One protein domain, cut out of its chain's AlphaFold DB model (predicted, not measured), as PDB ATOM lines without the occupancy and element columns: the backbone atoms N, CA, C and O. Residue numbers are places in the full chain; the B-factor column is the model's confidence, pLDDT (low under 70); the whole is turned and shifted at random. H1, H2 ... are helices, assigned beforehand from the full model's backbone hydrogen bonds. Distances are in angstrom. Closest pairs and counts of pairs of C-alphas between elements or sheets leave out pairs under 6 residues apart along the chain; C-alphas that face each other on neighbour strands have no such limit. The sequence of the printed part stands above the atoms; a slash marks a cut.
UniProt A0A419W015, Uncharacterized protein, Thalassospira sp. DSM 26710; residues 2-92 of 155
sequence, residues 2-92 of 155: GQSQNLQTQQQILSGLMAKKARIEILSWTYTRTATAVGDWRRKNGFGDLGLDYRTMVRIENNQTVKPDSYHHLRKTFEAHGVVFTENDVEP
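AT A GLANCE: This is residues 2 to 92 of the 155 residues of an uncharacterized protein of Thalassospira sp. DSM 26710 (UniProt A0A419W015). Short helices cluster round H5, with H2 beside it, H3 across it and H4 bridging H2 and H3; H1 reaches outward as an arm. The 91 printed residues have five named helices, H1 to H5, and no named strand: all helix, packed part aligned, part crossed. The whole is compact, with a radius of gyration of the C-alphas of 12.1 A and spans of 32 by 30 by 21 A.

HOW THE PARTS SIT: Start at H1, residues 2 to 13; its residues 10 to 13 alone touch the hub H5, residues 70 to 80, closest at C-alphas 13 and 72, 6.6 A. H2, residues 16 to 25, touches H5 at a shallow tilt of 30 degrees, the same way, closest at C-alphas 22 and 78, 6.6 A. H3, residues 31 to 44, touches H5 with residues 37 to 42 alone, about perpendicular at 84 degrees, closest at C-alphas 38 and 77, 5.6 A. H4, residues 54 to 61, touches H2, closest at C-alphas 61 and 16, 3.7 A. H4 touches residues 31 to 35 of H3 alone, closest at C-alphas 54 and 31, 6.2 A. Each O i to N i+4 pair in H1, H2, H3, H4 and H5 is within hydrogen-bond range.

IN THESE COORDINATES: Find C-alpha 2 at (264.019, 591.620, 417.856), where H1 begins, 17.4 A long; H3 runs 20.0 A, and H5 ends at C-alpha 80, (286.812, 580.702, 399.671).

THE WHOLE: The printed part has no cut and no long link; residues 2 to 4 are under pLDDT 70.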
ATOM      1  N   GLY A   2     263.003 591.472 418.922       63.66
ATOM      2  CA  GLY A   2     264.019 591.620 417.856       63.66
ATOM      3  C   GLY A   2     265.330 590.813 417.972       63.66
ATOM      4  O   GLY A   2     265.976 590.579 416.958       63.66
ATOM      5  N   GLN A   3     265.749 590.365 419.164       66.25
ATOM      6  CA  GLN A   3     267.034 589.650 419.313       66.25
ATOM      7  C   GLN A   3     266.964 588.176 418.891       66.25
ATOM      8  O   GLN A   3     267.865 587.699 418.207       66.25
ATOM      9  N   SER A   4     265.884 587.472 419.241       69.94
ATOM     10  CA  SER A   4     265.694 586.066 418.863       69.94
ATOM     11  C   SER A   4     265.545 585.891 417.349       69.94
ATOM     12  O   SER A   4     266.131 584.973 416.792       69.94
ATOM     13  N   GLN A   5     264.840 586.810 416.677       76.06
ATOM     14  CA  GLN A   5     264.726 586.811 415.213       76.06
ATOM     15  C   GLN A   5     266.074 587.084 414.536       76.06
ATOM     16  O   GLN A   5     266.445 586.368 413.614       76.06
ATOM     17  N   ASN A   6     266.845 588.058 415.036       83.81
ATOM     18  CA  ASN A   6     268.184 588.339 414.516       83.81
ATOM     19  C   ASN A   6     269.091 587.106 414.637       83.81
ATOM     20  O   ASN A   6     269.691 586.686 413.654       83.81
ATOM     21  N   LEU A   7     269.138 586.470 415.812       84.56
ATOM     22  CA  LEU A   7     269.935 585.259 416.004       84.56
ATOM     23  C   LEU A   7     269.522 584.129 415.047       84.56
ATOM     24  O   LEU A   7     270.392 583.480 414.472       84.56
ATOM     25  N   GLN A   8     268.222 583.925 414.841       85.69
ATOM     26  CA  GLN A   8     267.708 582.883 413.953       85.69
ATOM     27  C   GLN A   8     268.137 583.111 412.493       85.69
ATOM     28  O   GLN A   8     268.591 582.177 411.835       85.69
ATOM     29  N   THR A   9     268.100 584.356 412.006       86.62
ATOM     30  CA  THR A   9     268.626 584.714 410.676       86.62
ATOM     31  C   THR A   9     270.138 584.497 410.575       86.62
ATOM     32  O   THR A   9     270.621 583.974 409.571       86.62
ATOM     33  N   GLN A  10     270.907 584.840 411.617       88.31
ATOM     34  CA  GLN A  10     272.354 584.585 411.630       88.31
ATOM     35  C   GLN A  10     272.661 583.080 411.578       88.31
ATOM     36  O   GLN A  10     273.556 582.665 410.846       88.31
ATOM     37  N   GLN A  11     271.891 582.260 412.297       87.81
ATOM     38  CA  GLN A  11     272.059 580.804 412.344       87.81
ATOM     39  C   GLN A  11     271.721 580.110 411.024       87.81
ATOM     40  O   GLN A  11     272.387 579.137 410.683       87.81
ATOM     41  N   GLN A  12     270.742 580.621 410.269       87.88
ATOM     42  CA  GLN A  12     270.441 580.132 408.918       87.88
ATOM     43  C   GLN A  12     271.623 580.324 407.961       87.88
ATOM     44  O   GLN A  12     271.825 579.529 407.049       87.88
ATOM     45  N   ILE A  13     272.423 581.371 408.172       87.38
ATOM     46  CA  ILE A  13     273.596 581.645 407.343       87.38
ATOM     47  C   ILE A  13     274.813 580.892 407.867       87.38
ATOM     48  O   ILE A  13     275.517 580.272 407.082       87.38
ATOM     49  N   LEU A  14     275.096 580.919 409.166       90.31
ATOM     50  CA  LEU A  14     276.204 580.161 409.742       90.31
ATOM     51  C   LEU A  14     275.906 579.832 411.203       90.31
ATOM     52  O   LEU A  14     276.081 580.672 412.087       90.31
ATOM     53  N   SER A  15     275.493 578.592 411.466       92.38
ATOM     54  CA  SER A  15     275.334 578.114 412.838       92.38
ATOM     55  C   SER A  15     276.691 578.010 413.546       92.38
ATOM     56  O   SER A  15     277.735 577.810 412.918       92.38
ATOM     57  N   GLY A  16     276.686 578.096 414.877       90.81
ATOM     58  CA  GLY A  16     277.909 577.979 415.669       90.81
ATOM     59  C   GLY A  16     278.614 576.631 415.501       90.81
ATOM     60  O   GLY A  16     279.843 576.576 415.443       90.81
ATOM     61  N   LEU A  17     277.846 575.548 415.320       91.75
ATOM     62  CA  LEU A  17     278.399 574.224 415.030       91.75
ATOM     63  C   LEU A  17     279.096 574.196 413.664       91.75
ATOM     64  O   LEU A  17     280.224 573.710 413.568       91.75
ATOM     65  N   MET A  18     278.456 574.755 412.631       93.50
ATOM     66  CA  MET A  18     279.034 574.857 411.289       93.50
ATOM     67  C   MET A  18     280.307 575.704 411.299       93.50
ATOM     68  O   MET A  18     281.303 575.302 410.709       93.50
ATOM     69  N   ALA A  19     280.321 576.833 412.016       91.25
ATOM     70  CA  ALA A  19     281.508 577.677 412.145       91.25
ATOM     71  C   ALA A  19     282.689 576.918 412.772       91.25
ATOM     72  O   ALA A  19     283.806 576.956 412.250       91.25
ATOM     73  N   LYS A  20     282.430 576.179 413.859       90.94
ATOM     74  CA  LYS A  20     283.449 575.380 414.545       90.94
ATOM     75  C   LYS A  20     283.985 574.259 413.653       90.94
ATOM     76  O   LYS A  20     285.199 574.093 413.551       90.94
ATOM     77  N   LYS A  21     283.099 573.504 412.993       90.62
ATOM     78  CA  LYS A  21     283.488 572.425 412.072       90.62
ATOM     79  C   LYS A  21     284.265 572.960 410.874       90.62
ATOM     80  O   LYS A  21     285.337 572.447 410.591       90.62
ATOM     81  N   ALA A  22     283.802 574.038 410.244       89.94
ATOM     82  CA  ALA A  22     284.486 574.674 409.120       89.94
ATOM     83  C   ALA A  22     285.925 575.069 409.476       89.94
ATOM     84  O   ALA A  22     286.856 574.779 408.729       89.94
ATOM     85  N   ARG A  23     286.138 575.666 410.655       89.69
ATOM     86  CA  ARG A  23     287.481 576.036 411.119       89.69
ATOM     87  C   ARG A  23     288.397 574.826 411.333       89.69
ATOM     88  O   ARG A  23     289.594 574.917 411.064       89.69
ATOM     89  N   ILE A  24     287.845 573.707 411.804       83.56
ATOM     90  CA  ILE A  24     288.572 572.439 411.965       83.56
ATOM     91  C   ILE A  24     288.891 571.816 410.599       83.56
ATOM     92  O   ILE A  24     290.025 571.401 410.373       83.56
ATOM     93  N   GLU A  25     287.936 571.812 409.668       81.12
ATOM     94  CA  GLU A  25     288.103 571.225 408.333       81.12
ATOM     95  C   GLU A  25     289.157 571.945 407.491       81.12
ATOM     96  O   GLU A  25     289.876 571.315 406.718       81.12
ATOM     97  N   ILE A  26     289.363 573.249 407.693       77.12
ATOM     98  CA  ILE A  26     290.491 573.968 407.086       77.12
ATOM     99  C   ILE A  26     291.785 573.692 407.873       77.12
ATOM    100  O   ILE A  26     292.488 574.609 408.287       77.12
ATOM    101  N   LEU A  27     292.135 572.420 408.074       71.50
ATOM    102  CA  LEU A  27     293.378 572.004 408.735       71.50
ATOM    103  C   LEU A  27     293.569 572.655 410.120       71.50
ATOM    104  O   LEU A  27     294.660 573.128 410.447       71.50
ATOM    105  N   SER A  28     292.503 572.712 410.922       76.88
ATOM    106  CA  SER A  28     292.517 573.236 412.292       76.88
ATOM    107  C   SER A  28     293.049 574.663 412.401       76.88
ATOM    108  O   SER A  28     293.965 574.955 413.177       76.88
ATOM    109  N   TRP A  29     292.473 575.585 411.629       86.44
ATOM    110  CA  TRP A  29     292.841 576.993 411.724       86.44
ATOM    111  C   TRP A  29     292.720 577.529 413.153       86.44
ATOM    112  O   TRP A  29     291.699 577.406 413.838       86.44
ATOM    113  N   THR A  30     293.776 578.208 413.595       90.12
ATOM    114  CA  THR A  30     293.716 579.003 414.818       90.12
ATOM    115  C   THR A  30     292.765 580.183 414.618       90.12
ATOM    116  O   THR A  30     292.491 580.610 413.491       90.12
ATOM    117  N   TYR A  31     292.273 580.755 415.716       89.25
ATOM    118  CA  TYR A  31     291.483 581.985 415.648       89.25
ATOM    119  C   TYR A  31     292.259 583.112 414.959       89.25
ATOM    120  O   TYR A  31     291.702 583.796 414.113       89.25
ATOM    121  N   THR A  32     293.557 583.253 415.238       90.50
ATOM    122  CA  THR A  32     294.417 584.243 414.571       90.50
ATOM    123  C   THR A  32     294.436 584.045 413.060       90.50
ATOM    124  O   THR A  32     294.201 584.990 412.316       90.50
ATOM    125  N   ARG A  33     294.639 582.806 412.592       90.88
ATOM    126  CA  ARG A  33     294.645 582.503 411.155       90.88
ATOM    127  C   ARG A  33     293.286 582.768 410.510       90.88
ATOM    128  O   ARG A  33     293.229 583.300 409.408       90.88
ATOM    129  N   THR A  34     292.206 582.452 411.223       92.00
ATOM    130  CA  THR A  34     290.836 582.736 410.779       92.00
ATOM    131  C   THR A  34     290.602 584.243 410.653       92.00
ATOM    132  O   THR A  34     290.101 584.697 409.631       92.00
ATOM    133  N   ALA A  35     291.028 585.033 411.642       92.44
ATOM    134  CA  ALA A  35     290.921 586.489 411.614       92.44
ATOM    135  C   ALA A  35     291.659 587.093 410.410       92.44
ATOM    136  O   ALA A  35     291.071 587.887 409.675       92.44
ATOM    137  N   THR A  36     292.910 586.680 410.177       92.38
ATOM    138  CA  THR A  36     293.706 587.126 409.023       92.38
ATOM    139  C   THR A  36     293.013 586.788 407.708       92.38
ATOM    140  O   THR A  36     292.831 587.669 406.872       92.38
ATOM    141  N   ALA A  37     292.548 585.547 407.549       91.75
ATOM    142  CA  ALA A  37     291.878 585.111 406.330       91.75
ATOM    143  C   ALA A  37     290.586 585.890 406.049       91.75
ATOM    144  O   ALA A  37     290.298 586.195 404.892       91.75
ATOM    145  N   VAL A  38     289.824 586.252 407.091       93.56
ATOM    146  CA  VAL A  38     288.643 587.108 406.920       93.56
ATOM    147  C   VAL A  38     289.055 588.509 406.472       93.56
ATOM    148  O   VAL A  38     288.419 589.061 405.580       93.56
ATOM    149  N   GLY A  39     290.121 589.078 407.040       92.75
ATOM    150  CA  GLY A  39     290.659 590.370 406.599       92.75
ATOM    151  C   GLY A  39     291.080 590.355 405.126       92.75
ATOM    152  O   GLY A  39     290.712 591.247 404.363       92.75
ATOM    153  N   ASP A  40     291.765 589.296 404.691       93.00
ATOM    154  CA  ASP A  40     292.174 589.125 403.295       93.00
ATOM    155  C   ASP A  40     290.979 588.932 402.353       93.00
ATOM    156  O   ASP A  40     290.940 589.528 401.273       93.00
ATOM    157  N   TRP A  41     289.984 588.132 402.752       94.12
ATOM    158  CA  TRP A  41     288.752 587.963 401.980       94.12
ATOM    159  C   TRP A  41     287.998 589.289 401.851       94.12
ATOM    160  O   TRP A  41     287.585 589.654 400.751       94.12
ATOM    161  N   ARG A  42     287.870 590.049 402.944       93.44
ATOM    162  CA  ARG A  42     287.227 591.366 402.935       93.44
ATOM    163  C   ARG A  42     287.957 592.320 401.993       93.44
ATOM    164  O   ARG A  42     287.310 592.855 401.093       93.44
ATOM    165  N   ARG A  43     289.288 592.431 402.114       93.69
ATOM    166  CA  ARG A  43     290.133 593.275 401.247       93.69
ATOM    167  C   ARG A  43     289.914 592.957 399.769       93.69
ATOM    168  O   ARG A  43     289.721 593.872 398.973       93.69
ATOM    169  N   LYS A  44     289.897 591.669 399.404       91.19
ATOM    170  CA  LYS A  44     289.645 591.218 398.022       91.19
ATOM    171  C   LYS A  44     288.266 591.618 397.493       91.19
ATOM    172  O   LYS A  44     288.112 591.765 396.288       91.19
ATOM    173  N   ASN A  45     287.286 591.797 398.375       90.88
ATOM    174  CA  ASN A  45     285.907 592.129 398.023       90.88
ATOM    175  C   ASN A  45     285.544 593.598 398.324       90.88
ATOM    176  O   ASN A  45     284.368 593.944 398.347       90.88
ATOM    177  N   GLY A  46     286.530 594.469 398.573       90.56
ATOM    178  CA  GLY A  46     286.298 595.901 398.809       90.56
ATOM    179  C   GLY A  46     285.705 596.244 400.180       90.56
ATOM    180  O   GLY A  46     285.360 597.396 400.438       90.56
ATOM    181  N   PHE A  47     285.616 595.273 401.089       81.00
ATOM    182  CA  PHE A  47     285.282 595.502 402.490       81.00
ATOM    183  C   PHE A  47     286.606 595.704 403.244       81.00
ATOM    184  O   PHE A  47     287.561 594.993 402.967       81.00
ATOM    185  N   GLY A  48     286.716 596.677 404.155       82.62
ATOM    186  CA  GLY A  48     288.000 597.029 404.798       82.62
ATOM    187  C   GLY A  48     288.836 595.843 405.320       82.62
ATOM    188  O   GLY A  48     288.327 594.750 405.556       82.62
ATOM    189  N   ASP A  49     290.128 596.069 405.540       83.44
ATOM    190  CA  ASP A  49     291.135 595.032 405.818       83.44
ATOM    191  C   ASP A  49     291.045 594.368 407.205       83.44
ATOM    192  O   ASP A  49     291.683 593.341 407.450       83.44
ATOM    193  N   LEU A  50     290.246 594.928 408.115       86.19
ATOM    194  CA  LEU A  50     290.077 594.395 409.460       86.19
ATOM    195  C   LEU A  50     289.329 593.053 409.440       86.19
ATOM    196  O   LEU A  50     288.156 592.964 409.059       86.19
ATOM    197  N   GLY A  51     290.001 592.010 409.926       85.88
ATOM    198  CA  GLY A  51     289.407 590.704 410.203       85.88
ATOM    199  C   GLY A  51     288.382 590.722 411.344       85.88
ATOM    200  O   GLY A  51     287.999 591.772 411.865       85.88
ATOM    201  N   LEU A  52     287.934 589.535 411.757       91.00
ATOM    202  CA  LEU A  52     287.107 589.378 412.956       91.00
ATOM    203  C   LEU A  52     287.991 589.169 414.180       91.00
ATOM    204  O   LEU A  52     288.922 588.368 414.151       91.00
ATOM    205  N   ASP A  53     287.676 589.853 415.278       91.31
ATOM    206  CA  ASP A  53     288.366 589.606 416.539       91.31
ATOM    207  C   ASP A  53     287.999 588.235 417.139       91.31
ATOM    208  O   ASP A  53     286.973 587.619 416.822       91.31
ATOM    209  N   TYR A  54     288.857 587.760 418.046       89.94
ATOM    210  CA  TYR A  54     288.668 586.498 418.766       89.94
ATOM    211  C   TYR A  54     287.287 586.392 419.426       89.94
ATOM    212  O   TYR A  54     286.622 585.363 419.320       89.94
ATOM    213  N   ARG A  55     286.824 587.469 420.073       92.56
ATOM    214  CA  ARG A  55     285.549 587.476 420.803       92.56
ATOM    215  C   ARG A  55     284.365 587.286 419.861       92.56
ATOM    216  O   ARG A  55     283.418 586.596 420.218       92.56
ATOM    217  N   THR A  56     284.419 587.863 418.669       93.25
ATOM    218  CA  THR A  56     283.380 587.757 417.644       93.25
ATOM    219  C   THR A  56     283.309 586.340 417.091       93.25
ATOM    220  O   THR A  56     282.215 585.792 416.994       93.25
ATOM    221  N   MET A  57     284.450 585.705 416.810       93.06
ATOM    222  CA  MET A  57     284.470 584.303 416.374       93.06
ATOM    223  C   MET A  57     283.927 583.362 417.456       93.06
ATOM    224  O   MET A  57     283.072 582.531 417.168       93.06
ATOM    225  N   VAL A  58     284.349 583.542 418.712       92.62
ATOM    226  CA  VAL A  58     283.836 582.756 419.849       92.62
ATOM    227  C   VAL A  58     282.333 582.963 420.048       92.62
ATOM    228  O   VAL A  58     281.624 582.012 420.367       92.62
ATOM    229  N   ARG A  59     281.821 584.181 419.848       94.38
ATOM    230  CA  ARG A  59     280.376 584.455 419.894       94.38
ATOM    231  C   ARG A  59     279.624 583.688 418.811       94.38
ATOM    232  O   ARG A  59     278.628 583.051 419.132       94.38
ATOM    233  N   ILE A  60     280.125 583.692 417.573       93.38
ATOM    234  CA  ILE A  60     279.519 582.931 416.469       93.38
ATOM    235  C   ILE A  60     279.502 581.434 416.803       93.38
ATOM    236  O   ILE A  60     278.439 580.823 416.761       93.38
ATOM    237  N   GLU A  61     280.639 580.854 417.210       93.19
ATOM    238  CA  GLU A  61     280.730 579.423 417.556       93.19
ATOM    239  C   GLU A  61     279.801 579.019 418.715       93.19
ATOM    240  O   GLU A  61     279.324 577.887 418.756       93.19
ATOM    241  N   ASN A  62     279.490 579.948 419.622       93.44
ATOM    242  CA  ASN A  62     278.567 579.738 420.740       93.44
ATOM    243  C   ASN A  62     277.119 580.165 420.446       93.44
ATOM    244  O   ASN A  62     276.332 580.296 421.382       93.44
ATOM    245  N   ASN A  63     276.748 580.389 419.179       91.44
ATOM    246  CA  ASN A  63     275.398 580.812 418.789       91.44
ATOM    247  C   ASN A  63     274.939 582.104 419.489       91.44
ATOM    248  O   ASN A  63     273.788 582.234 419.905       91.44
ATOM    249  N   GLN A  64     275.844 583.068 419.632       90.88
ATOM    250  CA  GLN A  64     275.549 584.389 420.171       90.88
ATOM    251  C   GLN A  64     275.500 585.419 419.047       90.88
ATOM    252  O   GLN A  64     276.274 585.367 418.092       90.88
ATOM    253  N   THR A  65     274.607 586.396 419.190       89.00
ATOM    254  CA  THR A  65     274.436 587.462 418.205       89.00
ATOM    255  C   THR A  65     275.704 588.305 418.083       89.00
ATOM    256  O   THR A  65     276.279 588.762 419.075       89.00
ATOM    257  N   VAL A  66     276.119 588.550 416.844       91.62
ATOM    258  CA  VAL A  66     277.245 589.427 416.510       91.62
ATOM    259  C   VAL A  66     276.797 590.589 415.630       91.62
ATOM    260  O   VAL A  66     275.623 590.689 415.262       91.62
ATOM    261  N   LYS A  67     277.738 591.496 415.325       87.88
ATOM    262  CA  LYS A  67     277.506 592.574 414.360       87.88
ATOM    263  C   LYS A  67     276.955 591.996 413.045       87.88
ATOM    264  O   LYS A  67     277.366 590.893 412.666       87.88
ATOM    265  N   PRO A  68     276.065 592.735 412.358       78.94
ATOM    266  CA  PRO A  68     275.631 592.385 411.011       78.94
ATOM    267  C   PRO A  68     276.838 592.074 410.115       78.94
ATOM    268  O   PRO A  68     277.915 592.641 410.301       78.94
ATOM    269  N   ASP A  69     276.670 591.115 409.212       87.44
ATOM    270  CA  ASP A  69     277.672 590.625 408.255       87.44
ATOM    271  C   ASP A  69     278.875 589.855 408.816       87.44
ATOM    272  O   ASP A  69     279.522 589.144 408.055       87.44
ATOM    273  N   SER A  70     279.169 589.884 410.124       91.62
ATOM    274  CA  SER A  70     280.310 589.127 410.676       91.62
ATOM    275  C   SER A  70     280.215 587.622 410.394       91.62
ATOM    276  O   SER A  70     281.193 586.994 409.999       91.62
ATOM    277  N   TYR A  71     279.028 587.045 410.565       90.75
ATOM    278  CA  TYR A  71     278.759 585.629 410.303       90.75
ATOM    279  C   TYR A  71     278.759 585.316 408.793       90.75
ATOM    280  O   TYR A  71     279.246 584.263 408.385       90.75
ATOM    281  N   HIS A  72     278.304 586.258 407.956       92.69
ATOM    282  CA  HIS A  72     278.356 586.145 406.498       92.69
ATOM    283  C   HIS A  72     279.802 586.184 405.982       92.69
ATOM    284  O   HIS A  72     280.223 585.278 405.267       92.69
ATOM    285  N   HIS A  73     280.596 587.174 406.395       93.81
ATOM    286  CA  HIS A  73     282.012 587.289 406.034       93.81
ATOM    287  C   HIS A  73     282.807 586.061 406.471       93.81
ATOM    288  O   HIS A  73     283.640 585.566 405.712       93.81
ATOM    289  N   LEU A  74     282.532 585.537 407.669       94.50
ATOM    290  CA  LEU A  74     283.168 584.315 408.147       94.50
ATOM    291  C   LEU A  74     282.813 583.113 407.260       94.50
ATOM    292  O   LEU A  74     283.717 582.411 406.810       94.50
ATOM    293  N   ARG A  75     281.527 582.918 406.934       93.38
ATOM    294  CA  ARG A  75     281.095 581.853 406.018       93.38
ATOM    295  C   ARG A  75     281.752 581.980 404.647       93.38
ATOM    296  O   ARG A  75     282.339 581.013 404.173       93.38
ATOM    297  N   LYS A  76     281.720 583.167 404.038       93.38
ATOM    298  CA  LYS A  76     282.342 583.408 402.728       93.38
ATOM    299  C   LYS A  76     283.850 583.197 402.738       93.38
ATOM    300  O   LYS A  76     284.402 582.682 401.769       93.38
ATOM    301  N   THR A  77     284.509 583.523 403.844       92.94
ATOM    302  CA  THR A  77     285.931 583.222 404.027       92.94
ATOM    303  C   THR A  77     286.171 581.715 404.041       92.94
ATOM    304  O   THR A  77     287.089 581.251 403.373       92.94
ATOM    305  N   PHE A  78     285.355 580.940 404.757       91.81
ATOM    306  CA  PHE A  78     285.473 579.482 404.773       91.81
ATOM    307  C   PHE A  78     285.196 578.857 403.398       91.81
ATOM    308  O   PHE A  78     285.989 578.029 402.946       91.81
ATOM    309  N   GLU A  79     284.150 579.307 402.699       88.81
ATOM    310  CA  GLU A  79     283.837 578.889 401.321       88.81
ATOM    311  C   GLU A  79     285.024 579.154 400.380       88.81
ATOM    312  O   GLU A  79     285.465 578.260 399.660       88.81
ATOM    313  N   ALA A  80     285.632 580.343 400.463       85.69
ATOM    314  CA  ALA A  80     286.812 580.702 399.671       85.69
ATOM    315  C   ALA A  80     288.053 579.835 399.968       85.69
ATOM    316  O   ALA A  80     288.996 579.822 399.180       85.69
ATOM    317  N   HIS A  81     288.066 579.108 401.089       84.12
ATOM    318  CA  HIS A  81     289.144 578.195 401.481       84.12
ATOM    319  C   HIS A  81     288.764 576.714 401.330       84.12
ATOM    320  O   HIS A  81     289.466 575.834 401.854       84.12
ATOM    321  N   GLY A  82     287.695 576.443 400.575       79.31
ATOM    322  CA  GLY A  82     287.284 575.104 400.163       79.31
ATOM    323  C   GLY A  82     286.419 574.368 401.181       79.31
ATOM    324  O   GLY A  82     286.344 573.143 401.122       79.31
ATOM    325  N   VAL A  83     285.797 575.077 402.127       87.00
ATOM    326  CA  VAL A  83     284.748 574.488 402.969       87.00
ATOM    327  C   VAL A  83     283.458 574.431 402.173       87.00
ATOM    328  O   VAL A  83     282.999 575.450 401.657       87.00
ATOM    329  N   VAL A  84     282.856 573.248 402.119       86.31
ATOM    330  CA  VAL A  84     281.534 573.049 401.529       86.31
ATOM    331  C   VAL A  84     280.524 572.931 402.663       86.31
ATOM    332  O   VAL A  84     280.659 572.093 403.554       86.31
ATOM    333  N   PHE A  85     279.529 573.810 402.652       86.56
ATOM    334  CA  PHE A  85     278.427 573.780 403.606       86.56
ATOM    335  C   PHE A  85     277.242 573.033 402.998       86.56
ATOM    336  O   PHE A  85     276.864 573.296 401.856       86.56
ATOM    337  N   THR A  86     276.630 572.152 403.780       86.19
ATOM    338  CA  THR A  86     275.297 571.612 403.504       86.19
ATOM    339  C   THR A  86     274.240 572.511 404.153       86.19
ATOM    340  O   THR A  86     274.567 573.543 404.747       86.19
ATOM    341  N   GLU A  87     272.962 572.143 404.042       82.50
ATOM    342  CA  GLU A  87     271.862 572.902 404.651       82.50
ATOM    343  C   GLU A  87     272.067 573.113 406.160       82.50
ATOM    344  O   GLU A  87     271.811 574.199 406.670       82.50
ATOM    345  N   ASN A  88     272.592 572.100 406.855       83.19
ATOM    346  CA  ASN A  88     272.701 572.100 408.315       83.19
ATOM    347  C   ASN A  88     274.106 571.760 408.843       83.19
ATOM    348  O   ASN A  88     274.302 571.703 410.058       83.19
ATOM    349  N   ASP A  89     275.088 571.506 407.970       88.06
ATOM    350  CA  ASP A  89     276.407 571.020 408.384       88.06
ATOM    351  C   ASP A  89     277.544 571.442 407.430       88.06
ATOM    352  O   ASP A  89     277.360 572.217 406.493       88.06
ATOM    353  N   VAL A  90     278.750 570.947 407.700       88.06
ATOM    354  CA  VAL A  90     279.938 571.055 406.851       88.06
ATOM    355  C   VAL A  90     280.273 569.675 406.289       88.06
ATOM    356  O   VAL A  90     280.327 568.701 407.040       88.06
ATOM    357  N   GLU A  91     280.510 569.591 404.981       86.44
ATOM    358  CA  GLU A  91     281.005 568.373 404.333       86.44
ATOM    359  C   GLU A  91     282.443 568.093 404.811       86.44
ATOM    360  O   GLU A  91     283.300 568.979 404.708       86.44
ATOM    361  N   PRO A  92     282.732 566.901 405.366       80.94
ATOM    362  CA  PRO A  92     284.070 566.573 405.838       80.94
ATOM    363  C   PRO A  92     285.041 566.460 404.660       80.94
ATOM    364  O   PRO A  92     284.715 565.856 403.638       80.94
TER     365      PRO A  92